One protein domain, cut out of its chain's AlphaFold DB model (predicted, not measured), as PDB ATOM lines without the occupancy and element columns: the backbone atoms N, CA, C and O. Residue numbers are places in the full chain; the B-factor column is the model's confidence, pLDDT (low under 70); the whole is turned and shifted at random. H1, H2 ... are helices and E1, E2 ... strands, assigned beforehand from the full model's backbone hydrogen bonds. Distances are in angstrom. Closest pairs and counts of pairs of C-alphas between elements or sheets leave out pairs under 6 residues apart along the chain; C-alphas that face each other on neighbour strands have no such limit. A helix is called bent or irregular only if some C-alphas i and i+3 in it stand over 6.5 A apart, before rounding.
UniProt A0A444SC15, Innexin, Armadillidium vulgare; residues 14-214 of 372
ATOM      1  N   GLN A  14     345.530 300.035 168.132       87.88
ATOM      2  CA  GLN A  14     345.895 298.970 167.195       87.88
ATOM      3  C   GLN A  14     346.558 299.596 165.974       87.88
ATOM      4  O   GLN A  14     345.903 300.296 165.211       87.88
ATOM      5  N   CYS A  15     347.858 299.366 165.798       88.94
ATOM      6  CA  CYS A  15     348.638 299.938 164.702       88.94
ATOM      7  C   CYS A  15     349.025 298.877 163.678       88.94
ATOM      8  O   CYS A  15     349.341 297.742 164.038       88.94
ATOM      9  N   VAL A  16     349.061 299.292 162.416       89.25
ATOM     10  CA  VAL A  16     349.484 298.497 161.268       89.25
ATOM     11  C   VAL A  16     350.540 299.284 160.492       89.25
ATOM     12  O   VAL A  16     350.472 300.510 160.397       89.25
ATOM     13  N   ARG A  17     351.543 298.582 159.963       87.62
ATOM     14  CA  ARG A  17     352.595 299.160 159.120       87.62
ATOM     15  C   ARG A  17     352.101 299.260 157.674       87.62
ATOM     16  O   ARG A  17     351.629 298.261 157.136       87.62
ATOM     17  N   ASP A  18     352.290 300.412 157.029       77.38
ATOM     18  CA  ASP A  18     351.705 300.741 155.710       77.38
ATOM     19  C   ASP A  18     351.927 299.692 154.610       77.38
ATOM     20  O   ASP A  18     351.043 299.451 153.795       77.38
ATOM     21  N   PHE A  19     353.091 299.038 154.598       72.44
ATOM     22  CA  PHE A  19     353.468 298.073 153.557       72.44
ATOM     23  C   PHE A  19     353.477 296.610 154.025       72.44
ATOM     24  O   PHE A  19     353.768 295.722 153.226       72.44
ATOM     25  N   ASN A  20     353.193 296.331 155.304       77.75
ATOM     26  CA  ASN A  20     353.208 294.965 155.837       77.75
ATOM     27  C   ASN A  20     352.156 294.787 156.939       77.75
ATOM     28  O   ASN A  20     352.453 294.897 158.128       77.75
ATOM     29  N   ALA A  21     350.917 294.498 156.531       74.00
ATOM     30  CA  ALA A  21     349.786 294.389 157.450       74.00
ATOM     31  C   ALA A  21     349.791 293.126 158.335       74.00
ATOM     32  O   ALA A  21     349.045 293.054 159.307       74.00
ATOM     33  N   ASN A  22     350.630 292.139 158.011       76.56
ATOM     34  CA  ASN A  22     350.641 290.835 158.679       76.56
ATOM     35  C   ASN A  22     351.599 290.773 159.879       76.56
ATOM     36  O   ASN A  22     351.568 289.808 160.641       76.56
ATOM     37  N   GLU A  23     352.468 291.771 160.048       81.31
ATOM     38  CA  GLU A  23     353.449 291.807 161.129       81.31
ATOM     39  C   GLU A  23     352.911 292.588 162.331       81.31
ATOM     40  O   GLU A  23     352.461 293.729 162.210       81.31
ATOM     41  N   ALA A  24     352.979 291.980 163.516       81.06
ATOM     42  CA  ALA A  24     352.579 292.643 164.747       81.06
ATOM     43  C   ALA A  24     353.554 293.784 165.089       81.06
ATOM     44  O   ALA A  24     354.758 293.571 165.241       81.06
ATOM     45  N   VAL A  25     353.017 294.994 165.256       85.75
ATOM     46  CA  VAL A  25     353.790 296.182 165.652       85.75
ATOM     47  C   VAL A  25     354.345 296.009 167.068       85.75
ATOM     48  O   VAL A  25     353.645 295.536 167.972       85.75
ATOM     49  N   LYS A  26     355.604 296.405 167.290       86.75
ATOM     50  CA  LYS A  26     356.269 296.231 168.588       86.75
ATOM     51  C   LYS A  26     355.690 297.196 169.625       86.75
ATOM     52  O   LYS A  26     355.314 298.323 169.316       86.75
ATOM     53  N   SER A  27     355.687 296.791 170.897       86.00
ATOM     54  CA  SER A  27     355.100 297.591 171.990       86.00
ATOM     55  C   SER A  27     355.691 299.010 172.114       86.00
ATOM     56  O   SER A  27     354.951 299.965 172.337       86.00
ATOM     57  N   HIS A  28     356.998 299.190 171.900       83.81
ATOM     58  CA  HIS A  28     357.619 300.518 171.973       83.81
ATOM     59  C   HIS A  28     357.198 301.446 170.820       83.81
ATOM     60  O   HIS A  28     357.064 302.647 171.033       83.81
ATOM     61  N   GLU A  29     356.946 300.902 169.624       86.31
ATOM     62  CA  GLU A  29     356.427 301.656 168.474       86.31
ATOM     63  C   GLU A  29     354.987 302.110 168.760       86.31
ATOM     64  O   GLU A  29     354.670 303.290 168.596       86.31
ATOM     65  N   LYS A  30     354.152 301.215 169.317       87.00
ATOM     66  CA  LYS A  30     352.789 301.551 169.768       87.00
ATOM     67  C   LYS A  30     352.790 302.693 170.790       87.00
ATOM     68  O   LYS A  30     352.017 303.635 170.646       87.00
ATOM     69  N   ASN A  31     353.696 302.668 171.772       87.19
ATOM     70  CA  ASN A  31     353.795 303.716 172.800       87.19
ATOM     71  C   ASN A  31     354.191 305.090 172.230       87.19
ATOM     72  O   ASN A  31     353.714 306.125 172.707       87.19
ATOM     73  N   ILE A  32     355.050 305.120 171.205       87.25
ATOM     74  CA  ILE A  32     355.397 306.360 170.495       87.25
ATOM     75  C   ILE A  32     354.172 306.883 169.746       87.25
ATOM     76  O   ILE A  32     353.862 308.072 169.843       87.25
ATOM     77  N   CYS A  33     353.430 306.008 169.067       87.50
ATOM     78  CA  CYS A  33     352.220 306.394 168.344       87.50
ATOM     79  C   CYS A  33     351.077 306.841 169.261       87.50
ATOM     80  O   CYS A  33     350.358 307.777 168.920       87.50
ATOM     81  N   LEU A  34     350.986 306.288 170.472       86.56
ATOM     82  CA  LEU A  34     350.112 306.788 171.541       86.56
ATOM     83  C   LEU A  34     350.565 308.153 172.102       86.56
ATOM     84  O   LEU A  34     349.855 308.792 172.868       86.56
ATOM     85  N   SER A  35     351.767 308.627 171.781       86.19
ATOM     86  CA  SER A  35     352.241 309.944 172.224       86.19
ATOM     87  C   SER A  35     352.214 310.991 171.115       86.19
ATOM     88  O   SER A  35     351.983 312.164 171.409       86.19
ATOM     89  N   TYR A  36     352.433 310.583 169.864       86.69
ATOM     90  CA  TYR A  36     352.706 311.479 168.736       86.69
ATOM     91  C   TYR A  36     351.870 311.162 167.489       86.69
ATOM     92  O   TYR A  36     352.367 311.228 166.365       86.69
ATOM     93  N   SER A  37     350.591 310.838 167.674       89.06
ATOM     94  CA  SER A  37     349.655 310.669 166.563       89.06
ATOM     95  C   SER A  37     349.172 312.008 165.992       89.06
ATOM     96  O   SER A  37     349.014 313.014 166.699       89.06
ATOM     97  N   TYR A  38     348.935 312.023 164.682       89.31
ATOM     98  CA  TYR A  38     348.430 313.183 163.962       89.31
ATOM     99  C   TYR A  38     347.435 312.782 162.869       89.31
ATOM    100  O   TYR A  38     347.448 311.667 162.353       89.31
ATOM    101  N   LEU A  39     346.567 313.727 162.517       87.88
ATOM    102  CA  LEU A  39     345.752 313.685 161.307       87.88
ATOM    103  C   LEU A  39     346.520 314.366 160.179       87.88
ATOM    104  O   LEU A  39     346.970 315.505 160.338       87.88
ATOM    105  N   GLU A  40     346.644 313.691 159.043       82.31
ATOM    106  CA  GLU A  40     347.189 314.260 157.814       82.31
ATOM    107  C   GLU A  40     346.045 314.497 156.835       82.31
ATOM    108  O   GLU A  40     345.354 313.569 156.429       82.31
ATOM    109  N   ASN A  41     345.796 315.762 156.493       73.94
ATOM    110  CA  ASN A  41     344.789 316.078 155.491       73.94
ATOM    111  C   ASN A  41     345.430 316.023 154.103       73.94
ATOM    112  O   ASN A  41     346.213 316.912 153.753       73.94
ATOM    113  N   GLU A  42     345.057 315.017 153.315       67.88
ATOM    114  CA  GLU A  42     345.603 314.749 151.979       67.88
ATOM    115  C   GLU A  42     345.537 315.976 151.048       67.88
ATOM    116  O   GLU A  42     346.442 316.220 150.256       67.88
ATOM    117  N   LYS A  43     344.519 316.836 151.204       68.25
ATOM    118  CA  LYS A  43     344.317 318.020 150.349       68.25
ATOM    119  C   LYS A  43     345.174 319.230 150.724       68.25
ATOM    120  O   LYS A  43     345.283 320.158 149.927       68.25
ATOM    121  N   ARG A  44     345.714 319.290 151.947       68.50
ATOM    122  CA  ARG A  44     346.454 320.469 152.454       68.50
ATOM    123  C   ARG A  44     347.865 320.159 152.948       68.50
ATOM    124  O   ARG A  44     348.621 321.101 153.157       68.50
ATOM    125  N   GLY A  45     348.213 318.893 153.183       75.81
ATOM    126  CA  GLY A  45     349.514 318.492 153.737       75.81
ATOM    127  C   GLY A  45     349.783 319.008 155.160       75.81
ATOM    128  O   GLY A  45     350.919 318.993 155.626       75.81
ATOM    129  N   ILE A  46     348.758 319.508 155.860       79.75
ATOM    130  CA  ILE A  46     348.892 320.045 157.219       79.75
ATOM    131  C   ILE A  46     348.687 318.902 158.214       79.75
ATOM    132  O   ILE A  46     347.622 318.281 158.233       79.75
ATOM    133  N   LYS A  47     349.688 318.671 159.071       84.00
ATOM    134  CA  LYS A  47     349.635 317.691 160.164       84.00
ATOM    135  C   LYS A  47     349.011 318.319 161.410       84.00
ATOM    136  O   LYS A  47     349.564 319.267 161.971       84.00
ATOM    137  N   LYS A  48     347.869 317.794 161.860       86.50
ATOM    138  CA  LYS A  48     347.199 318.216 163.101       86.50
ATOM    139  C   LYS A  48     347.435 317.177 164.192       86.50
ATOM    140  O   LYS A  48     346.890 316.079 164.128       86.50
ATOM    141  N   TYR A  49     348.219 317.533 165.203       86.38
ATOM    142  CA  TYR A  49     348.471 316.653 166.342       86.38
ATOM    143  C   TYR A  49     347.303 316.637 167.322       86.38
ATOM    144  O   TYR A  49     346.683 317.667 167.609       86.38
ATOM    145  N   ILE A  50     347.056 315.464 167.891       84.81
ATOM    146  CA  ILE A  50     345.962 315.226 168.825       84.81
ATOM    147  C   ILE A  50     346.603 314.774 170.123       84.81
ATOM    148  O   ILE A  50     347.009 313.633 170.242       84.81
ATOM    149  N   LEU A  51     346.769 315.675 171.089       85.06
ATOM    150  CA  LEU A  51     347.367 315.323 172.388       85.06
ATOM    151  C   LEU A  51     346.379 315.462 173.551       85.06
ATOM    152  O   LEU A  51     346.660 315.021 174.665       85.06
ATOM    153  N   TYR A  52     345.216 316.073 173.310       85.88
ATOM    154  CA  TYR A  52     344.271 316.425 174.368       85.88
ATOM    155  C   TYR A  52     343.632 315.188 175.027       85.88
ATOM    156  O   TYR A  52     343.297 315.239 176.208       85.88
ATOM    157  N   TYR A  53     343.515 314.054 174.321       85.06
ATOM    158  CA  TYR A  53     342.863 312.838 174.833       85.06
ATOM    159  C   TYR A  53     343.534 312.242 176.071       85.06
ATOM    160  O   TYR A  53     342.858 311.651 176.910       85.06
ATOM    161  N   ARG A  54     344.850 312.438 176.220       85.31
ATOM    162  CA  ARG A  54     345.614 311.994 177.397       85.31
ATOM    163  C   ARG A  54     345.183 312.732 178.663       85.31
ATOM    164  O   ARG A  54     345.269 312.191 179.758       85.31
ATOM    165  N   TRP A  55     344.713 313.966 178.499       88.81
ATOM    166  CA  TRP A  55     344.299 314.842 179.589       88.81
ATOM    167  C   TRP A  55     342.814 314.723 179.926       88.81
ATOM    168  O   TRP A  55     342.408 315.153 181.003       88.81
ATOM    169  N   VAL A  56     342.007 314.110 179.054       89.94
ATOM    170  CA  VAL A  56     340.550 313.987 179.223       89.94
ATOM    171  C   VAL A  56     340.147 313.362 180.571       89.94
ATOM    172  O   VAL A  56     339.305 313.955 181.250       89.94
ATOM    173  N   PRO A  57     340.744 312.246 181.041       89.94
ATOM    174  CA  PRO A  57     340.383 311.677 182.342       89.94
ATOM    175  C   PRO A  57     340.665 312.634 183.508       89.94
ATOM    176  O   PRO A  57     339.823 312.818 184.386       89.94
ATOM    177  N   TYR A  58     341.820 313.303 183.490       91.44
ATOM    178  CA  TYR A  58     342.203 314.273 184.519       91.44
ATOM    179  C   TYR A  58     341.293 315.503 184.509       91.44
ATOM    180  O   TYR A  58     340.905 315.997 185.565       91.44
ATOM    181  N   VAL A  59     340.895 315.954 183.318       92.50
ATOM    182  CA  VAL A  59     339.909 317.022 183.133       92.50
ATOM    183  C   VAL A  59     338.589 316.655 183.813       92.50
ATOM    184  O   VAL A  59     338.069 317.468 184.573       92.50
ATOM    185  N   PHE A  60     338.074 315.435 183.636       91.94
ATOM    186  CA  PHE A  60     336.838 315.014 184.310       91.94
ATOM    187  C   PHE A  60     336.962 314.963 185.835       91.94
ATOM    188  O   PHE A  60     336.017 315.341 186.534       91.94
ATOM    189  N   VAL A  61     338.117 314.552 186.366       92.56
ATOM    190  CA  VAL A  61     338.373 314.555 187.815       92.56
ATOM    191  C   VAL A  61     338.366 315.981 188.364       92.56
ATOM    192  O   VAL A  61     337.638 316.263 189.316       92.56
ATOM    193  N   VAL A  62     339.112 316.894 187.735       92.25
ATOM    194  CA  VAL A  62     339.164 318.308 188.142       92.25
ATOM    195  C   VAL A  62     337.775 318.936 188.072       92.25
ATOM    196  O   VAL A  62     337.346 319.590 189.018       92.25
ATOM    197  N   MET A  63     337.031 318.682 186.997       92.56
ATOM    198  CA  MET A  63     335.665 319.179 186.839       92.56
ATOM    199  C   MET A  63     334.740 318.654 187.937       92.56
ATOM    200  O   MET A  63     334.005 319.429 188.546       92.56
ATOM    201  N   SER A  64     334.815 317.361 188.250       91.81
ATOM    202  CA  SER A  64     334.018 316.754 189.322       91.81
ATOM    203  C   SER A  64     334.331 317.375 190.685       91.81
ATOM    204  O   SER A  64     333.412 317.690 191.440       91.81
ATOM    205  N   MET A  65     335.612 317.620 190.983       90.88
ATOM    206  CA  MET A  65     336.024 318.321 192.204       90.88
ATOM    207  C   MET A  65     335.457 319.741 192.246       90.88
ATOM    208  O   MET A  65     334.851 320.130 193.240       90.88
ATOM    209  N   VAL A  66     335.588 320.490 191.150       90.06
ATOM    210  CA  VAL A  66     335.113 321.873 191.023       90.06
ATOM    211  C   VAL A  66     333.593 321.972 191.213       90.06
ATOM    212  O   VAL A  66     333.127 322.852 191.936       90.06
ATOM    213  N   PHE A  67     332.814 321.045 190.649       90.06
ATOM    214  CA  PHE A  67     331.363 320.971 190.874       90.06
ATOM    215  C   PHE A  67     330.983 320.562 192.301       90.06
ATOM    216  O   PHE A  67     329.883 320.877 192.757       90.06
ATOM    217  N   TYR A  68     331.872 319.880 193.022       88.69
ATOM    218  CA  TYR A  68     331.644 319.479 194.405       88.69
ATOM    219  C   TYR A  68     331.960 320.599 195.414       88.69
ATOM    220  O   TYR A  68     331.356 320.640 196.489       88.69
ATOM    221  N   LEU A  69     332.826 321.561 195.066       84.00
ATOM    222  CA  LEU A  69     333.223 322.672 195.950       84.00
ATOM    223  C   LEU A  69     332.043 323.470 196.542       84.00
ATOM    224  O   LEU A  69     332.042 323.681 197.758       84.00
ATOM    225  N   PRO A  70     330.999 323.868 195.782       80.12
ATOM    226  CA  PRO A  70     329.857 324.590 196.353       80.12
ATOM    227  C   PRO A  70     329.090 323.788 197.414       80.12
ATOM    228  O   PRO A  70     328.383 324.364 198.240       80.12
ATOM    229  N   ARG A  71     329.206 322.452 197.402       76.50
ATOM    230  CA  ARG A  71     328.571 321.571 198.386       76.50
ATOM    231  C   ARG A  71     329.381 321.472 199.676       76.50
ATOM    232  O   ARG A  71     328.778 321.386 200.738       76.50
ATOM    233  N   LEU A  72     330.708 321.530 199.591       73.19
ATOM    234  CA  LEU A  72     331.596 321.501 200.758       73.19
ATOM    235  C   LEU A  72     331.446 322.738 201.652       73.19
ATOM    236  O   LEU A  72     331.592 322.639 202.864       73.19
ATOM    237  N   GLY A  73     331.095 323.889 201.072       64.19
ATOM    238  CA  GLY A  73     330.831 325.119 201.826       64.19
ATOM    239  C   GLY A  73     329.511 325.133 202.610       64.19
ATOM    240  O   GLY A  73     329.230 326.114 203.297       64.19
ATOM    241  N   LYS A  74     328.677 324.087 202.516       58.69
ATOM    242  CA  LYS A  74     327.410 323.998 203.255       58.69
ATOM    243  C   LYS A  74     327.608 323.175 204.527       58.69
ATOM    244  O   LYS A  74     327.685 321.952 204.469       58.69
ATOM    245  N   GLY A  75     327.655 323.853 205.676       55.81
ATOM    246  CA  GLY A  75     327.501 323.205 206.983       55.81
ATOM    247  C   GLY A  75     326.188 322.412 207.062       55.81
ATOM    248  O   GLY A  75     325.251 322.689 206.309       55.81
ATOM    249  N   ASN A  76     326.136 321.407 207.941       50.66
ATOM    250  CA  ASN A  76     325.032 320.446 208.056       50.66
ATOM    251  C   ASN A  76     323.649 321.116 207.968       50.66
ATOM    252  O   ASN A  76     323.253 321.889 208.840       50.66
ATOM    253  N   HIS A  77     322.896 320.781 206.914       54.34
ATOM    254  CA  HIS A  77     321.564 321.329 206.641       54.34
ATOM    255  C   HIS A  77     320.591 321.139 207.822       54.34
ATOM    256  O   HIS A  77     319.753 322.002 208.063       54.34
ATOM    257  N   GLU A  78     320.729 320.055 208.592       51.44
ATOM    258  CA  GLU A  78     319.884 319.769 209.761       51.44
ATOM    259  C   GLU A  78     320.155 320.717 210.941       51.44
ATOM    260  O   GLU A  78     319.223 321.183 211.598       51.44
ATOM    261  N   GLU A  79     321.416 321.094 211.160       52.38
ATOM    262  CA  GLU A  79     321.790 322.047 212.210       52.38
ATOM    263  C   GLU A  79     321.334 323.470 211.853       52.38
ATOM    264  O   GLU A  79     320.883 324.236 212.709       52.38
ATOM    265  N   VAL A  80     321.376 323.800 210.558       55.94
ATOM    266  CA  VAL A  80     320.899 325.074 210.011       55.94
ATOM    267  C   VAL A  80     319.380 325.204 210.164       55.94
ATOM    268  O   VAL A  80     318.915 326.252 210.599       55.94
ATOM    269  N   VAL A  81     318.592 324.155 209.901       52.78
ATOM    270  CA  VAL A  81     317.118 324.191 210.050       52.78
ATOM    271  C   VAL A  81     316.691 324.343 211.517       52.78
ATOM    272  O   VAL A  81     315.802 325.146 211.821       52.78
ATOM    273  N   SER A  82     317.356 323.646 212.446       49.66
ATOM    274  CA  SER A  82     317.084 323.796 213.885       49.66
ATOM    275  C   SER A  82     317.441 325.200 214.385       49.66
ATOM    276  O   SER A  82     316.657 325.827 215.104       49.66
ATOM    277  N   LYS A  83     318.590 325.741 213.956       55.00
ATOM    278  CA  LYS A  83     318.998 327.116 214.280       55.00
ATOM    279  C   LYS A  83     318.041 328.145 213.680       55.00
ATOM    280  O   LYS A  83     317.642 329.052 214.401       55.00
ATOM    281  N   ILE A  84     317.596 327.976 212.429       57.03
ATOM    282  CA  ILE A  84     316.634 328.872 211.758       57.03
ATOM    283  C   ILE A  84     315.313 328.942 212.523       57.03
ATOM    284  O   ILE A  84     314.796 330.037 212.711       57.03
ATOM    285  N   THR A  85     314.780 327.816 213.003       51.28
ATOM    286  CA  THR A  85     313.479 327.791 213.702       51.28
ATOM    287  C   THR A  85     313.531 328.541 215.040       51.28
ATOM    288  O   THR A  85     312.577 329.228 215.406       51.28
ATOM    289  N   CYS A  86     314.670 328.481 215.741       52.66
ATOM    290  CA  CYS A  86     314.894 329.253 216.965       52.66
ATOM    291  C   CYS A  86     315.195 330.738 216.670       52.66
ATOM    292  O   CYS A  86     314.733 331.613 217.400       52.66
ATOM    293  N   TYR A  87     315.886 331.032 215.561       52.94
ATOM    294  CA  TYR A  87     316.173 332.397 215.091       52.94
ATOM    295  C   TYR A  87     314.926 333.137 214.578       52.94
ATOM    296  O   TYR A  87     314.801 334.347 214.771       52.94
ATOM    297  N   PHE A  88     313.982 332.422 213.954       59.59
ATOM    298  CA  PHE A  88     312.750 332.987 213.383       59.59
ATOM    299  C   PHE A  88     311.859 333.629 214.453       59.59
ATOM    300  O   PHE A  88     311.129 334.574 214.176       59.59
ATOM    301  N   LYS A  89     311.943 333.143 215.700       53.84
ATOM    302  CA  LYS A  89     311.166 333.657 216.833       53.84
ATOM    303  C   LYS A  89     311.625 335.046 217.302       53.84
ATOM    304  O   LYS A  89     310.840 335.738 217.938       53.84
ATOM    305  N   HIS A  90     312.866 335.448 217.013       53.34
ATOM    306  CA  HIS A  90     313.459 336.663 217.589       53.34
ATOM    307  C   HIS A  90     313.772 337.769 216.565       53.34
ATOM    308  O   HIS A  90     313.993 338.900 216.974       53.34
ATOM    309  N   ASN A  91     313.767 337.482 215.253       55.34
ATOM    310  CA  ASN A  91     314.218 338.425 214.211       55.34
ATOM    311  C   ASN A  91     313.362 338.421 212.922       55.34
ATOM    312  O   ASN A  91     313.893 338.446 211.809       55.34
ATOM    313  N   VAL A  92     312.031 338.422 213.053       55.81
ATOM    314  CA  VAL A  92     311.110 338.642 211.917       55.81
ATOM    315  C   VAL A  92     311.422 340.000 211.258       55.81
ATOM    316  O   VAL A  92     311.464 341.020 211.946       55.81
ATOM    317  N   GLY A  93     311.672 340.023 209.941       56.56
ATOM    318  CA  GLY A  93     311.997 341.237 209.166       56.56
ATOM    319  C   GLY A  93     313.458 341.414 208.710       56.56
ATOM    320  O   GLY A  93     313.726 342.247 207.842       56.56
ATOM    321  N   SER A  94     314.421 340.624 209.207       59.00
ATOM    322  CA  SER A  94     315.852 340.772 208.834       59.00
ATOM    323  C   SER A  94     316.350 339.753 207.791       59.00
ATOM    324  O   SER A  94     317.517 339.733 207.398       59.00
ATOM    325  N   HIS A  95     315.467 338.900 207.267       65.31
ATOM    326  CA  HIS A  95     315.850 337.730 206.464       65.31
ATOM    327  C   HIS A  95     316.187 338.019 204.983       65.31
ATOM    328  O   HIS A  95     316.384 337.096 204.188       65.31
ATOM    329  N   LYS A  96     316.324 339.293 204.596       70.69
ATOM    330  CA  LYS A  96     316.702 339.716 203.229       70.69
ATOM    331  C   LYS A  96     318.103 339.227 202.842       70.69
ATOM    332  O   LYS A  96     318.348 338.903 201.682       70.69
ATOM    333  N   ILE A  97     318.993 339.101 203.829       72.75
ATOM    334  CA  ILE A  97     320.373 338.620 203.660       72.75
ATOM    335  C   ILE A  97     320.396 337.136 203.260       72.75
ATOM    336  O   ILE A  97     321.121 336.752 202.346       72.75
ATOM    337  N   ILE A  98     319.542 336.306 203.874       74.69
ATOM    338  CA  ILE A  98     319.446 334.865 203.573       74.69
ATOM    339  C   ILE A  98     319.007 334.650 202.124       74.69
ATOM    340  O   ILE A  98     319.593 333.843 201.400       74.69
ATOM    341  N   TYR A  99     318.008 335.413 201.682       80.25
ATOM    342  CA  TYR A  99     317.579 335.394 200.290       80.25
ATOM    343  C   TYR A  99     318.696 335.842 199.335       80.25
ATOM    344  O   TYR A  99     318.910 335.212 198.300       80.25
ATOM    345  N   GLY A 100     319.445 336.888 199.699       80.19
ATOM    346  CA  GLY A 100     320.614 337.345 198.943       80.19
ATOM    347  C   GLY A 100     321.664 336.244 198.751       80.19
ATOM    348  O   GLY A 100     322.088 336.008 197.622       80.19
ATOM    349  N   HIS A 101     322.012 335.509 199.812       80.88
ATOM    350  CA  HIS A 101     322.940 334.371 199.734       80.88
ATOM    351  C   HIS A 101     322.403 333.207 198.887       80.88
ATOM    352  O   HIS A 101     323.147 332.558 198.146       80.88
ATOM    353  N   PHE A 102     321.103 332.926 198.971       82.38
ATOM    354  CA  PHE A 102     320.470 331.899 198.144       82.38
ATOM    355  C   PHE A 102     320.519 332.260 196.654       82.38
ATOM    356  O   PHE A 102     320.846 331.418 195.809       82.38
ATOM    357  N   LEU A 103     320.225 333.520 196.337       86.25
ATOM    358  CA  LEU A 103     320.266 334.040 194.980       86.25
ATOM    359  C   LEU A 103     321.705 334.073 194.442       86.25
ATOM    360  O   LEU A 103     321.947 333.620 193.324       86.25
ATOM    361  N   SER A 104     322.679 334.505 195.249       85.81
ATOM    362  CA  SER A 104     324.095 334.462 194.861       85.81
ATOM    363  C   SER A 104     324.572 333.036 194.590       85.81
ATOM    364  O   SER A 104     325.354 332.824 193.669       85.81
ATOM    365  N   ASN A 105     324.071 332.037 195.325       85.75
ATOM    366  CA  ASN A 105     324.379 330.630 195.057       85.75
ATOM    367  C   ASN A 105     323.810 330.146 193.709       85.75
ATOM    368  O   ASN A 105     324.456 329.350 193.027       85.75
ATOM    369  N   HIS A 106     322.627 330.616 193.304       88.75
ATOM    370  CA  HIS A 106     322.074 330.306 191.978       88.75
ATOM    371  C   HIS A 106     322.924 330.924 190.867       88.75
ATOM    372  O   HIS A 106     323.298 330.223 189.929       88.75
ATOM    373  N   PHE A 107     323.315 332.194 191.014       90.38
ATOM    374  CA  PHE A 107     324.227 332.846 190.073       90.38
ATOM    375  C   PHE A 107     325.586 332.152 190.000       90.38
ATOM    376  O   PHE A 107     326.085 331.911 188.902       90.38
ATOM    377  N   LEU A 108     326.152 331.769 191.148       90.06
ATOM    378  CA  LEU A 108     327.386 330.994 191.201       90.06
ATOM    379  C   LEU A 108     327.215 329.666 190.458       90.06
ATOM    380  O   LEU A 108     328.053 329.326 189.638       90.06
ATOM    381  N   SER A 109     326.105 328.954 190.664       90.94
ATOM    382  CA  SER A 109     325.828 327.685 189.974       90.94
ATOM    383  C   SER A 109     325.734 327.859 188.451       90.94
ATOM    384  O   SER A 109     326.334 327.080 187.712       90.94
ATOM    385  N   CYS A 110     325.054 328.907 187.970       92.31
ATOM    386  CA  CYS A 110     325.034 329.256 186.544       92.31
ATOM    387  C   CYS A 110     326.444 329.550 186.014       92.31
ATOM    388  O   CYS A 110     326.826 329.052 184.954       92.31
ATOM    389  N   PHE A 111     327.229 330.326 186.765       93.19
ATOM    390  CA  PHE A 111     328.611 330.641 186.420       93.19
ATOM    391  C   PHE A 111     329.477 329.379 186.336       93.19
ATOM    392  O   PHE A 111     330.216 329.229 185.368       93.19
ATOM    393  N   MET A 112     329.339 328.436 187.274       93.56
ATOM    394  CA  MET A 112     330.082 327.170 187.243       93.56
ATOM    395  C   MET A 112     329.783 326.365 185.977       93.56
ATOM    396  O   MET A 112     330.705 325.830 185.362       93.56
ATOM    397  N   VAL A 113     328.519 326.301 185.548       94.62
ATOM    398  CA  VAL A 113     328.140 325.604 184.307       94.62
ATOM    399  C   VAL A 113     328.701 326.318 183.074       94.62
ATOM    400  O   VAL A 113     329.252 325.660 182.193       94.62
ATOM    401  N   LEU A 114     328.649 327.651 183.019       94.00
ATOM    402  CA  LEU A 114     329.244 328.424 181.920       94.00
ATOM    403  C   LEU A 114     330.767 328.262 181.849       94.00
ATOM    404  O   LEU A 114     331.309 327.999 180.776       94.00
ATOM    405  N   ALA A 115     331.450 328.365 182.990       94.00
ATOM    406  CA  ALA A 115     332.888 328.145 183.097       94.00
ATOM    407  C   ALA A 115     333.266 326.725 182.657       94.00
ATOM    408  O   ALA A 115     334.250 326.540 181.946       94.00
ATOM    409  N   SER A 116     332.441 325.736 183.003       94.00
ATOM    410  CA  SER A 116     332.617 324.340 182.594       94.00
ATOM    411  C   SER A 116     332.515 324.153 181.083       94.00
ATOM    412  O   SER A 116     333.361 323.491 180.483       94.00
ATOM    413  N   ILE A 117     331.513 324.766 180.450       93.44
ATOM    414  CA  ILE A 117     331.347 324.733 178.991       93.44
ATOM    415  C   ILE A 117     332.544 325.407 178.306       93.44
ATOM    416  O   ILE A 117     333.096 324.856 177.353       93.44
ATOM    417  N   TYR A 118     332.976 326.569 178.803       94.00
ATOM    418  CA  TYR A 118     334.138 327.279 178.267       94.00
ATOM    419  C   TYR A 118     335.434 326.471 178.425       94.00
ATOM    420  O   TYR A 118     336.220 326.370 177.482       94.00
ATOM    421  N   PHE A 119     335.638 325.846 179.583       94.00
ATOM    422  CA  PHE A 119     336.811 325.020 179.853       94.00
ATOM    423  C   PHE A 119     336.869 323.790 178.942       94.00
ATOM    424  O   PHE A 119     337.898 323.542 178.317       94.00
ATOM    425  N   LEU A 120     335.761 323.061 178.782       92.50
ATOM    426  CA  LEU A 120     335.698 321.938 177.840       92.50
ATOM    427  C   LEU A 120     335.904 322.400 176.393       92.50
ATOM    428  O   LEU A 120     336.565 321.715 175.614       92.50
ATOM    429  N   ASN A 121     335.424 323.595 176.043       93.00
ATOM    430  CA  ASN A 121     335.713 324.199 174.748       93.00
ATOM    431  C   ASN A 121     337.200 324.475 174.548       93.00
ATOM    432  O   ASN A 121     337.716 324.185 173.474       93.00
ATOM    433  N   PHE A 122     337.905 324.957 175.567       91.00
ATOM    434  CA  PHE A 122     339.356 325.125 175.512       91.00
ATOM    435  C   PHE A 122     340.093 323.783 175.361       91.00
ATOM    436  O   PHE A 122     340.952 323.654 174.489       91.00
ATOM    437  N   VAL A 123     339.719 322.760 176.141       90.38
ATOM    438  CA  VAL A 123     340.343 321.422 176.090       90.38
ATOM    439  C   VAL A 123     340.183 320.773 174.710       90.38
ATOM    440  O   VAL A 123     341.133 320.183 174.197       90.38
ATOM    441  N   LEU A 124     339.018 320.925 174.073       88.19
ATOM    442  CA  LEU A 124     338.723 320.386 172.736       88.19
ATOM    443  C   LEU A 124     339.080 321.371 171.604       88.19
ATOM    444  O   LEU A 124     338.461 321.355 170.537       88.19
ATOM    445  N   GLN A 125     340.067 322.248 171.822       86.44
ATOM    446  CA  GLN A 125     340.614 323.154 170.800       86.44
ATOM    447  C   GLN A 125     339.563 324.066 170.132       86.44
ATOM    448  O   GLN A 125     339.669 324.396 168.955       86.44
ATOM    449  N   GLY A 126     338.533 324.473 170.871       85.56
ATOM    450  CA  GLY A 126     337.504 325.410 170.415       85.56
ATOM    451  C   GLY A 126     336.280 324.778 169.752       85.56
ATOM    452  O   GLY A 126     335.405 325.509 169.292       85.56
ATOM    453  N   HIS A 127     336.193 323.447 169.696       85.12
ATOM    454  CA  HIS A 127     335.129 322.759 168.960       85.12
ATOM    455  C   HIS A 127     333.966 322.237 169.824       85.12
ATOM    456  O   HIS A 127     332.971 321.766 169.275       85.12
ATOM    457  N   PHE A 128     334.045 322.321 171.158       87.62
ATOM    458  CA  PHE A 128     333.034 321.733 172.051       87.62
ATOM    459  C   PHE A 128     331.661 322.406 171.937       87.62
ATOM    460  O   PHE A 128     330.641 321.721 171.936       87.62
ATOM    461  N   LEU A 129     331.610 323.738 171.822       85.19
ATOM    462  CA  LEU A 129     330.343 324.484 171.803       85.19
ATOM    463  C   LEU A 129     329.410 324.048 170.669       85.19
ATOM    464  O   LEU A 129     328.205 323.924 170.876       85.19
ATOM    465  N   PHE A 130     329.978 323.772 169.497       81.62
ATOM    466  CA  PHE A 130     329.232 323.400 168.296       81.62
ATOM    467  C   PHE A 130     329.178 321.890 168.059       81.62
ATOM    468  O   PHE A 130     328.612 321.461 167.056       81.62
ATOM    469  N   LEU A 131     329.751 321.091 168.967       83.06
ATOM    470  CA  LEU A 131     329.921 319.650 168.802       83.06
ATOM    471  C   LEU A 131     328.591 318.958 168.478       83.06
ATOM    472  O   LEU A 131     328.449 318.375 167.407       83.06
ATOM    473  N   SER A 132     327.603 319.085 169.367       78.06
ATOM    474  CA  SER A 132     326.330 318.366 169.246       78.06
ATOM    475  C   SER A 132     325.424 318.911 168.142       78.06
ATOM    476  O   SER A 132     324.747 318.146 167.460       78.06
ATOM    477  N   PHE A 133     325.408 320.231 167.934       78.69
ATOM    478  CA  PHE A 133     324.596 320.835 166.874       78.69
ATOM    479  C   PHE A 133     325.099 320.409 165.490       78.69
ATOM    480  O   PHE A 133     324.314 319.990 164.641       78.69
ATOM    481  N   ASN A 134     326.420 320.423 165.288       77.50
ATOM    482  CA  ASN A 134     327.013 320.007 164.023       77.50
ATOM    483  C   ASN A 134     326.937 318.491 163.817       77.50
ATOM    484  O   ASN A 134     326.734 318.069 162.680       77.50
ATOM    485  N   SER A 135     327.044 317.685 164.881       75.94
ATOM    486  CA  SER A 135     326.965 316.223 164.778       75.94
ATOM    487  C   SER A 135     325.557 315.698 164.492       75.94
ATOM    488  O   SER A 135     325.428 314.662 163.856       75.94
ATOM    489  N   LEU A 136     324.503 316.369 164.978       72.75
ATOM    490  CA  LEU A 136     323.115 315.942 164.745       72.75
ATOM    491  C   LEU A 136     322.596 316.333 163.356       72.75
ATOM    492  O   LEU A 136     321.706 315.670 162.829       72.75
ATOM    493  N   LEU A 137     323.125 317.414 162.777       76.75
ATOM    494  CA  LEU A 137     322.650 317.957 161.502       76.75
ATOM    495  C   LEU A 137     323.417 317.433 160.282       76.75
ATOM    496  O   LEU A 137     322.834 317.333 159.203       76.75
ATOM    497  N   HIS A 138     324.703 317.103 160.424       76.94
ATOM    498  CA  HIS A 138     325.513 316.607 159.310       76.94
ATOM    499  C   HIS A 138     325.448 315.079 159.215       76.94
ATOM    500  O   HIS A 138     325.549 314.371 160.215       76.94
ATOM    501  N   LYS A 139     325.301 314.562 157.989       78.19
ATOM    502  CA  LYS A 139     325.478 313.131 157.710       78.19
ATOM    503  C   LYS A 139     326.955 312.769 157.843       78.19
ATOM    504  O   LYS A 139     327.793 313.574 157.458       78.19
ATOM    505  N   ARG A 140     327.239 311.563 158.348       79.50
ATOM    506  CA  ARG A 140     328.608 311.043 158.444       79.50
ATOM    507  C   ARG A 140     329.173 310.722 157.058       79.50
ATOM    508  O   ARG A 140     328.492 310.080 156.257       79.50
ATOM    509  N   ASP A 141     330.408 311.128 156.820       80.50
ATOM    510  CA  ASP A 141     331.267 310.771 155.700       80.50
ATOM    511  C   ASP A 141     332.080 309.525 156.078       80.50
ATOM    512  O   ASP A 141     332.974 309.562 156.927       80.50
ATOM    513  N   LEU A 142     331.725 308.397 155.461       77.88
ATOM    514  CA  LEU A 142     332.358 307.101 155.712       77.88
ATOM    515  C   LEU A 142     333.692 306.945 154.975       77.88
ATOM    516  O   LEU A 142     334.464 306.058 155.325       77.88
ATOM    517  N   GLU A 143     333.938 307.749 153.940       78.69
ATOM    518  CA  GLU A 143     335.075 307.552 153.040       78.69
ATOM    519  C   GLU A 143     336.268 308.398 153.476       78.69
ATOM    520  O   GLU A 143     337.366 307.876 153.650       78.69
ATOM    521  N   ASN A 144     336.049 309.693 153.724       77.19
ATOM    522  CA  ASN A 144     337.149 310.614 154.024       77.19
ATOM    523  C   ASN A 144     337.225 311.045 155.491       77.19
ATOM    524  O   ASN A 144     338.116 311.818 155.840       77.19
ATOM    525  N   PHE A 145     336.282 310.619 156.342       81.06
ATOM    526  CA  PHE A 145     336.224 310.997 157.763       81.06
ATOM    527  C   PHE A 145     336.341 312.519 158.000       81.06
ATOM    528  O   PHE A 145     336.855 312.969 159.024       81.06
ATOM    529  N   ASN A 146     335.839 313.330 157.062       80.75
ATOM    530  CA  ASN A 146     335.932 314.795 157.106       80.75
ATOM    531  C   ASN A 146     334.829 315.451 157.951       80.75
ATOM    532  O   ASN A 146     334.728 316.681 158.003       80.75
ATOM    533  N   ASP A 147     333.998 314.651 158.616       84.75
ATOM    534  CA  ASP A 147     332.937 315.155 159.477       84.75
ATOM    535  C   ASP A 147     333.495 315.935 160.667       84.75
ATOM    536  O   ASP A 147     334.534 315.560 161.219       84.75
ATOM    537  N   PRO A 148     332.759 316.936 161.183       83.75
ATOM    538  CA  PRO A 148     333.154 317.657 162.388       83.75
ATOM    539  C   PRO A 148     333.482 316.727 163.564       83.75
ATOM    540  O   PRO A 148     334.435 316.980 164.292       83.75
ATOM    541  N   LEU A 149     332.728 315.635 163.729       85.69
ATOM    542  CA  LEU A 149     332.939 314.678 164.815       85.69
ATOM    543  C   LEU A 149     334.212 313.849 164.610       85.69
ATOM    544  O   LEU A 149     335.002 313.733 165.540       85.69
ATOM    545  N   SER A 150     334.438 313.354 163.391       85.38
ATOM    546  CA  SER A 150     335.613 312.558 163.017       85.38
ATOM    547  C   SER A 150     336.905 313.388 163.017       85.38
ATOM    548  O   SER A 150     337.972 312.873 163.322       85.38
ATOM    549  N   VAL A 151     336.830 314.697 162.757       85.38
ATOM    550  CA  VAL A 151     337.982 315.615 162.857       85.38
ATOM    551  C   VAL A 151     338.337 315.941 164.310       85.38
ATOM    552  O   VAL A 151     339.504 316.200 164.625       85.38
ATOM    553  N   ILE A 152     337.340 315.982 165.198       87.50
ATOM    554  CA  ILE A 152     337.559 316.213 166.627       87.50
ATOM    555  C   ILE A 152     338.050 314.916 167.264       87.50
ATOM    556  O   ILE A 152     339.159 314.912 167.789       87.50
ATOM    557  N   PHE A 153     337.279 313.832 167.161       90.19
ATOM    558  CA  PHE A 153     337.551 312.507 167.728       90.19
ATOM    559  C   PHE A 153     337.797 311.478 166.611       90.19
ATOM    560  O   PHE A 153     336.902 310.699 166.280       90.19
ATOM    561  N   PRO A 154     338.983 311.464 165.988       89.44
ATOM    562  CA  PRO A 154     339.234 310.549 164.888       89.44
ATOM    563  C   PRO A 154     339.401 309.111 165.377       89.44
ATOM    564  O   PRO A 154     340.224 308.858 166.260       89.44
ATOM    565  N   PRO A 155     338.689 308.151 164.767       87.50
ATOM    566  CA  PRO A 155     338.910 306.735 165.034       87.50
ATOM    567  C   PRO A 155     340.226 306.232 164.423       87.50
ATOM    568  O   PRO A 155     340.796 305.267 164.922       87.50
ATOM    569  N   PHE A 156     340.739 306.890 163.378       88.44
ATOM    570  CA  PHE A 156     341.979 306.521 162.692       88.44
ATOM    571  C   PHE A 156     342.984 307.668 162.726       88.44
ATOM    572  O   PHE A 156     342.640 308.819 162.461       88.44
ATOM    573  N   VAL A 157     344.234 307.354 163.052       90.12
ATOM    574  CA  VAL A 157     345.327 308.325 163.141       90.12
ATOM    575  C   VAL A 157     346.598 307.767 162.522       90.12
ATOM    576  O   VAL A 157     346.845 306.560 162.559       90.12
ATOM    577  N   THR A 158     347.438 308.660 162.012       89.56
ATOM    578  CA  THR A 158     348.736 308.301 161.443       89.56
ATOM    579  C   THR A 158     349.849 308.685 162.412       89.56
ATOM    580  O   THR A 158     349.751 309.643 163.186       89.56
ATOM    581  N   CYS A 159     350.917 307.900 162.395       89.19
ATOM    582  CA  CYS A 159     352.089 308.063 163.236       89.19
ATOM    583  C   CYS A 159     353.350 307.811 162.410       89.19
ATOM    584  O   CYS A 159     353.407 306.884 161.606       89.19
ATOM    585  N   MET A 160     354.381 308.620 162.636       87.56
ATOM    586  CA  MET A 160     355.680 308.478 161.986       87.56
ATOM    587  C   MET A 160     356.733 308.192 163.057       87.56
ATOM    588  O   MET A 160     357.021 309.051 163.894       87.56
ATOM    589  N   VAL A 161     357.321 306.996 163.030       87.50
ATOM    590  CA  VAL A 161     358.450 306.621 163.890       87.50
ATOM    591  C   VAL A 161     359.702 306.649 163.030       87.50
ATOM    592  O   VAL A 161     359.899 305.804 162.164       87.50
ATOM    593  N   GLY A 162     360.527 307.669 163.238       78.69
ATOM    594  CA  GLY A 162     361.591 307.992 162.298       78.69
ATOM    595  C   GLY A 162     362.948 308.272 162.913       78.69
ATOM    596  O   GLY A 162     363.223 307.983 164.081       78.69
ATOM    597  N   ARG A 163     363.803 308.910 162.113       71.56
ATOM    598  CA  ARG A 163     365.186 309.281 162.475       71.56
ATOM    599  C   ARG A 163     365.314 309.976 163.827       71.56
ATOM    600  O   ARG A 163     366.282 309.731 164.543       71.56
ATOM    601  N   ASN A 164     364.321 310.784 164.195       70.50
ATOM    602  CA  ASN A 164     364.320 311.565 165.432       70.50
ATOM    603  C   ASN A 164     364.271 310.696 166.696       70.50
ATOM    604  O   ASN A 164     364.831 311.088 167.715       70.50
ATOM    605  N   THR A 165     363.653 309.513 166.640       72.38
ATOM    606  CA  THR A 165     363.602 308.592 167.787       72.38
ATOM    607  C   THR A 165     364.758 307.589 167.779       72.38
ATOM    608  O   THR A 165     364.978 306.927 168.787       72.38
ATOM    609  N   ARG A 166     365.512 307.471 166.670       68.12
ATOM    610  CA  ARG A 166     366.597 306.488 166.428       68.12
ATOM    611  C   ARG A 166     366.198 305.011 166.594       68.12
ATOM    612  O   ARG A 166     367.049 304.144 166.429       68.12
ATOM    613  N   MET A 167     364.921 304.716 166.847       68.06
ATOM    614  CA  MET A 167     364.418 303.362 167.112       68.06
ATOM    615  C   MET A 167     364.287 302.515 165.838       68.06
ATOM    616  O   MET A 167     364.472 301.305 165.881       68.06
ATOM    617  N   ALA A 168     364.030 303.149 164.691       68.75
ATOM    618  CA  ALA A 168     363.819 302.479 163.407       68.75
ATOM    619  C   ALA A 168     365.085 302.449 162.523       68.75
ATOM    620  O   ALA A 168     365.010 302.656 161.314       68.75
ATOM    621  N   ASN A 169     366.280 302.244 163.100       75.31
ATOM    622  CA  ASN A 169     367.556 302.239 162.355       75.31
ATOM    623  C   ASN A 169     367.744 303.476 161.443       75.31
ATOM    624  O   ASN A 169     368.208 303.366 160.311       75.31
ATOM    625  N   MET A 170     367.344 304.665 161.917       76.06
ATOM    626  CA  MET A 170     367.355 305.918 161.137       76.06
ATOM    627  C   MET A 170     366.552 305.872 159.818       76.06
ATOM    628  O   MET A 170     366.810 306.655 158.898       76.06
ATOM    629  N   ARG A 171     365.567 304.979 159.726       81.56
ATOM    630  CA  ARG A 171     364.548 304.977 158.675       81.56
ATOM    631  C   ARG A 171     363.261 305.565 159.223       81.56
ATOM    632  O   ARG A 171     363.004 305.494 160.420       81.56
ATOM    633  N   ASP A 172     362.493 306.166 158.332       85.50
ATOM    634  CA  ASP A 172     361.189 306.719 158.653       85.50
ATOM    635  C   ASP A 172     360.131 305.667 158.324       85.50
ATOM    636  O   ASP A 172     359.960 305.289 157.164       85.50
ATOM    637  N   GLU A 173     359.478 305.143 159.358       86.06
ATOM    638  CA  GLU A 173     358.421 304.143 159.243       86.06
ATOM    639  C   GLU A 173     357.077 304.782 159.606       86.06
ATOM    640  O   GLU A 173     356.943 305.455 160.633       86.06
ATOM    641  N   PHE A 174     356.087 304.588 158.735       87.69
ATOM    642  CA  PHE A 174     354.732 305.098 158.908       87.69
ATOM    643  C   PHE A 174     353.810 303.984 159.399       87.69
ATOM    644  O   PHE A 174     353.878 302.836 158.942       87.69
ATOM    645  N   PHE A 175     352.974 304.347 160.363       89.44
ATOM    646  CA  PHE A 175     351.993 303.474 160.976       89.44
ATOM    647  C   PHE A 175     350.623 304.128 160.898       89.44
ATOM    648  O   PHE A 175     350.448 305.285 161.297       89.44
ATOM    649  N   ASN A 176     349.649 303.350 160.450       89.81
ATOM    650  CA  ASN A 176     348.242 303.696 160.517       89.81
ATOM    651  C   ASN A 176     347.618 302.961 161.699       89.81
ATOM    652  O   ASN A 176     347.744 301.741 161.830       89.81
ATOM    653  N   CYS A 177     346.987 303.713 162.593       89.50
ATOM    654  CA  CYS A 177     346.500 303.200 163.861       89.50
ATOM    655  C   CYS A 177     345.006 303.464 164.041       89.50
ATOM    656  O   CYS A 177     344.524 304.571 163.804       89.50
ATOM    657  N   HIS A 178     344.291 302.452 164.526       89.31
ATOM    658  CA  HIS A 178     342.921 302.557 165.002       89.31
ATOM    659  C   HIS A 178     342.910 302.834 166.509       89.31
ATOM    660  O   HIS A 178     343.538 302.117 167.296       89.31
ATOM    661  N   PHE A 179     342.198 303.886 166.907       88.00
ATOM    662  CA  PHE A 179     342.158 304.396 168.269       88.00
ATOM    663  C   PHE A 179     340.761 304.229 168.882       88.00
ATOM    664  O   PHE A 179     339.932 305.139 168.855       88.00
ATOM    665  N   GLY A 180     340.517 303.074 169.509       84.69
ATOM    666  CA  GLY A 180     339.200 302.727 170.065       84.69
ATOM    667  C   GLY A 180     338.701 303.663 171.176       84.69
ATOM    668  O   GLY A 180     337.500 303.885 171.312       84.69
ATOM    669  N   LEU A 181     339.603 304.289 171.944       85.00
ATOM    670  CA  LEU A 181     339.217 305.240 172.998       85.00
ATOM    671  C   LEU A 181     338.472 306.468 172.442       85.00
ATOM    672  O   LEU A 181     337.616 307.035 173.124       85.00
ATOM    673  N   MET A 182     338.767 306.869 171.203       88.12
ATOM    674  CA  MET A 182     338.115 308.012 170.557       88.12
ATOM    675  C   MET A 182     336.652 307.734 170.226       88.12
ATOM    676  O   MET A 182     335.825 308.634 170.367       88.12
ATOM    677  N   GLU A 183     336.312 306.493 169.874       86.88
ATOM    678  CA  GLU A 183     334.925 306.083 169.633       86.88
ATOM    679  C   GLU A 183     334.085 306.187 170.915       86.88
ATOM    680  O   GLU A 183     332.954 306.674 170.893       86.88
ATOM    681  N   LEU A 184     334.658 305.816 172.065       87.38
ATOM    682  CA  LEU A 184     334.000 306.010 173.358       87.38
ATOM    683  C   LEU A 184     333.852 307.501 173.692       87.38
ATOM    684  O   LEU A 184     332.775 307.950 174.102       87.38
ATOM    685  N   TYR A 185     334.921 308.282 173.513       89.81
ATOM    686  CA  TYR A 185     334.906 309.715 173.803       89.81
ATOM    687  C   TYR A 185     333.909 310.484 172.939       89.81
ATOM    688  O   TYR A 185     333.224 311.350 173.489       89.81
ATOM    689  N   GLU A 186     333.727 310.138 171.659       88.94
ATOM    690  CA  GLU A 186     332.724 310.803 170.815       88.94
ATOM    691  C   GLU A 186     331.331 310.739 171.473       88.94
ATOM    692  O   GLU A 186     330.613 311.738 171.509       88.94
ATOM    693  N   LYS A 187     330.966 309.597 172.074       88.94
ATOM    694  CA  LYS A 187     329.661 309.418 172.733       88.94
ATOM    695  C   LYS A 187     329.598 310.124 174.081       88.94
ATOM    696  O   LYS A 187     328.627 310.831 174.355       88.94
ATOM    697  N   VAL A 188     330.624 309.957 174.917       91.25
ATOM    698  CA  VAL A 188     330.673 310.567 176.258       91.25
ATOM    699  C   VAL A 188     330.563 312.087 176.163       91.25
ATOM    700  O   VAL A 188     329.766 312.686 176.884       91.25
ATOM    701  N   PHE A 189     331.296 312.722 175.246       91.38
ATOM    702  CA  PHE A 189     331.257 314.177 175.097       91.38
ATOM    703  C   PHE A 189     329.922 314.696 174.553       91.38
ATOM    704  O   PHE A 189     329.498 315.774 174.972       91.38
ATOM    705  N   ILE A 190     329.215 313.932 173.711       90.00
ATOM    706  CA  ILE A 190     327.841 314.269 173.300       90.00
ATOM    707  C   ILE A 190     326.899 314.247 174.515       90.00
ATOM    708  O   ILE A 190     326.157 315.207 174.731       90.00
ATOM    709  N   PHE A 191     326.955 313.203 175.351       91.62
ATOM    710  CA  PHE A 191     326.125 313.127 176.562       91.62
ATOM    711  C   PHE A 191     326.437 314.252 177.554       91.62
ATOM    712  O   PHE A 191     325.517 314.891 178.066       91.62
ATOM    713  N   VAL A 192     327.721 314.533 177.792       92.75
ATOM    714  CA  VAL A 192     328.160 315.622 178.677       92.75
ATOM    715  C   VAL A 192     327.690 316.976 178.151       92.75
ATOM    716  O   VAL A 192     327.189 317.787 178.929       92.75
ATOM    717  N   TRP A 193     327.786 317.226 176.843       92.38
ATOM    718  CA  TRP A 193     327.294 318.466 176.242       92.38
ATOM    719  C   TRP A 193     325.785 318.631 176.446       92.38
ATOM    720  O   TRP A 193     325.348 319.672 176.936       92.38
ATOM    721  N   MET A 194     324.991 317.592 176.151       91.19
ATOM    722  CA  MET A 194     323.533 317.627 176.340       91.19
ATOM    723  C   MET A 194     323.175 317.884 177.805       91.19
ATOM    724  O   MET A 194     322.328 318.728 178.101       91.19
ATOM    725  N   TYR A 195     323.861 317.205 178.724       93.50
ATOM    726  CA  TYR A 195     323.672 317.385 180.157       93.50
ATOM    727  C   TYR A 195     323.978 318.819 180.610       93.50
ATOM    728  O   TYR A 195     323.171 319.419 181.324       93.50
ATOM    729  N   LEU A 196     325.105 319.398 180.182       93.12
ATOM    730  CA  LEU A 196     325.494 320.762 180.558       93.12
ATOM    731  C   LEU A 196     324.536 321.814 179.990       93.12
ATOM    732  O   LEU A 196     324.161 322.737 180.711       93.12
ATOM    733  N   VAL A 197     324.096 321.660 178.739       92.81
ATOM    734  CA  VAL A 197     323.143 322.582 178.102       92.81
ATOM    735  C   VAL A 197     321.774 322.515 178.782       92.81
ATOM    736  O   VAL A 197     321.220 323.554 179.143       92.81
ATOM    737  N   ILE A 198     321.242 321.314 179.028       93.69
ATOM    738  CA  ILE A 198     319.964 321.143 179.739       93.69
ATOM    739  C   ILE A 198     320.060 321.726 181.154       93.69
ATOM    740  O   ILE A 198     319.187 322.489 181.569       93.69
ATOM    741  N   THR A 199     321.143 321.425 181.874       93.69
ATOM    742  CA  THR A 199     321.383 321.965 183.220       93.69
ATOM    743  C   THR A 199     321.449 323.491 183.198       93.69
ATOM    744  O   THR A 199     320.839 324.136 184.047       93.69
ATOM    745  N   PHE A 200     322.119 324.088 182.208       94.31
ATOM    746  CA  PHE A 200     322.169 325.540 182.040       94.31
ATOM    747  C   PHE A 200     320.771 326.149 181.873       94.31
ATOM    748  O   PHE A 200     320.440 327.107 182.570       94.31
ATOM    749  N   PHE A 201     319.919 325.576 181.018       94.56
ATOM    750  CA  PHE A 201     318.551 326.072 180.829       94.56
ATOM    751  C   PHE A 201     317.684 325.929 182.086       94.56
ATOM    752  O   PHE A 201     316.958 326.863 182.428       94.56
ATOM    753  N   ILE A 202     317.783 324.806 182.805       95.06
ATOM    754  CA  ILE A 202     317.062 324.603 184.073       95.06
ATOM    755  C   ILE A 202     317.507 325.640 185.111       95.06
ATOM    756  O   ILE A 202     316.669 326.261 185.768       95.06
ATOM    757  N   LEU A 203     318.816 325.872 185.236       93.94
ATOM    758  CA  LEU A 203     319.357 326.862 186.164       93.94
ATOM    759  C   LEU A 203     318.931 328.281 185.784       93.94
ATOM    760  O   LEU A 203     318.478 329.024 186.654       93.94
ATOM    761  N   MET A 204     318.976 328.637 184.502       92.31
ATOM    762  CA  MET A 204     318.494 329.931 184.012       92.31
ATOM    763  C   MET A 204     317.010 330.143 184.316       92.31
ATOM    764  O   MET A 204     316.639 331.210 184.805       92.31
ATOM    765  N   LEU A 205     316.168 329.126 184.103       93.12
ATOM    766  CA  LEU A 205     314.748 329.191 184.450       93.12
ATOM    767  C   LEU A 205     314.550 329.365 185.960       93.12
ATOM    768  O   LEU A 205     313.789 330.236 186.378       93.12
ATOM    769  N   SER A 206     315.257 328.586 186.782       90.25
ATOM    770  CA  SER A 206     315.178 328.708 188.243       90.25
ATOM    771  C   SER A 206     315.610 330.100 188.718       90.25
ATOM    772  O   SER A 206     314.909 330.736 189.502       90.25
ATOM    773  N   CYS A 207     316.703 330.629 188.162       90.50
ATOM    774  CA  CYS A 207     317.208 331.956 188.470       90.50
ATOM    775  C   CYS A 207     316.202 333.035 188.060       90.50
ATOM    776  O   CYS A 207     315.959 333.957 188.832       90.50
ATOM    777  N   ALA A 208     315.570 332.909 186.890       90.00
ATOM    778  CA  ALA A 208     314.529 333.831 186.443       90.00
ATOM    779  C   ALA A 208     313.310 333.817 187.380       90.00
ATOM    780  O   ALA A 208     312.839 334.880 187.783       90.00
ATOM    781  N   VAL A 209     312.833 332.635 187.787       86.62
ATOM    782  CA  VAL A 209     311.706 332.501 188.729       86.62
ATOM    783  C   VAL A 209     312.025 333.177 190.059       86.62
ATOM    784  O   VAL A 209     311.223 333.981 190.540       86.62
ATOM    785  N   PHE A 210     313.199 332.906 190.635       84.12
ATOM    786  CA  PHE A 210     313.592 333.534 191.894       84.12
ATOM    787  C   PHE A 210     313.792 335.041 191.722       84.12
ATOM    788  O   PHE A 210     313.257 335.798 192.515       84.12
ATOM    789  N   MET A 211     314.416 335.517 190.646       85.31
ATOM    790  CA  MET A 211     314.551 336.958 190.378       85.31
ATOM    791  C   MET A 211     313.209 337.699 190.286       85.31
ATOM    792  O   MET A 211     313.136 338.871 190.647       85.31
ATOM    793  N   ILE A 212     312.146 337.030 189.830       85.12
ATOM    794  CA  ILE A 212     310.811 337.624 189.676       85.12
ATOM    795  C   ILE A 212     309.978 337.537 190.981       85.12
ATOM    796  O   ILE A 212     309.035 338.304 191.185       85.12
ATOM    797  N   LEU A 213     310.329 336.647 191.911       79.94
ATOM    798  CA  LEU A 213     309.594 336.413 193.162       79.94
ATOM    799  C   LEU A 213     309.453 337.641 194.098       79.94
ATOM    800  O   LEU A 213     308.397 337.770 194.727       79.94
ATOM    801  N   PRO A 214     310.424 338.575 194.188       78.31
ATOM    802  CA  PRO A 214     310.292 339.793 194.990       78.31
ATOM    803  C   PRO A 214     309.195 340.743 194.498       78.31
ATOM    804  O   PRO A 214     308.734 341.591 195.267       78.31
TER     805      PRO A 214
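AT A GLANCE: This is residues 14 to 214 of the 372 residues of the protein "Innexin" of Armadillidium vulgare (UniProt A0A444SC15). Look for a long, narrow rod with a small head of strands at one end, from which three long helices, H2, H4 and H7, run lengthwise; H4 and H7 pack side by side, while H2 runs alongside H4, their lines at only 3 degrees and opposite ways, and comes close to it without clearly touching. In the head, H1 crosses one face of the three-stranded sheet, E2 of the small hairpin E2 and E3 comes near edge strand E4, and the short helices H5 and H6 sit together near the head, H5 packing on H7; at the far end, residues 71 to 98, with H3, stick out. The 201 printed residues, with seven named helices and five named strands, run E1 H1 E2 E3 H2 H3 H4 H5 H6 E4 E5 H7 and are mostly helix. The larger sheet has the order E1, E5, E4, and both sheets are antiparallel. The whole is only just extended, close to loose, with a radius of gyration of the C-alphas of 25.1 A and spans of 84 by 35 by 24 A.

HOW THE PARTS SIT: Start at E1, residues 14 to 17, an edge strand antiparallel to E5, residues 173 to 178, where N 16 and O 176 are within hydrogen-bond range at 2.8 A. On the other side of E5, E4, residues 156 to 161, makes an antiparallel hairpin with it, and you find N 159 and O 175 at 2.9 A. H1, residues 27 to 33, is on this sheet at a height of 8.7 A and only just over E5, on which 3 of its 7 C-alphas fall; on the local plane it runs across the strands, at 83 degrees to E5. Next comes the antiparallel hairpin of E2, residues 38 to 40, and E3, residues 47 to 49, with N 39 and O 48 at 2.9 A; the closest C-alphas of E2 and E4 are those of Tyr 38 and Thr 158, 5.5 A apart. H2, residues 56 to 72, is close to but not clearly touching H4, residues 96 to 123: their closest C-alphas, Phe 67 and Met 112, are 7.3 A apart, and they run opposite ways at a shallow tilt of 3 degrees. Between them in the chain, H3, residues 77 to 88, touches no helix. H4 touches H7, residues 180 to 212, closest at the C-alphas of Cys 110 and Leu 203, 6.2 A, opposite ways at a shallow tilt of 25 degrees. H5, residues 131 to 137, is about perpendicular to H7 at 82 degrees and touches its residues 190 to 194 alone, closest at the C-alphas of Ser 132 and Ile 190, 6.0 A. H6, residues 148 to 152, touches H5, with the C-alphas of Ser 135 and Leu 149 closest at 6.2 A. Every O i to N i+4 pair is within hydrogen-bond range in H1, H3, H4, H5 and H6, against 11 of 13 in H2 and 27 of 29 in H7.

IN THESE COORDINATES: Find C-alpha 14 at (345.895, 298.970, 167.195), where E1 begins. H2 covers 24.5 A and is only just irregular, with C-alphas 67 and 70 6.7 A apart. H3 covers 16.1 A. H4 starts at C-alpha 96, (316.702, 339.716, 203.229), and runs 40.4 A. E4 and E5 measure 16.5 A and 16.6 A. H7, 49.1 A long, ends at C-alpha 212, (310.811, 337.624, 189.676).

THE WHOLE: The C-alphas farthest apart, Phe 19 and His 90, are 84.8 A from each other. The printed part has no cut, and its one long link joins E4 to E5 with 11 residues. Expect low confidence, under 70, at residues 42 to 44, 73 to 95 and 166 to 168; the mean pLDDT of the printed part of this model is 81.9.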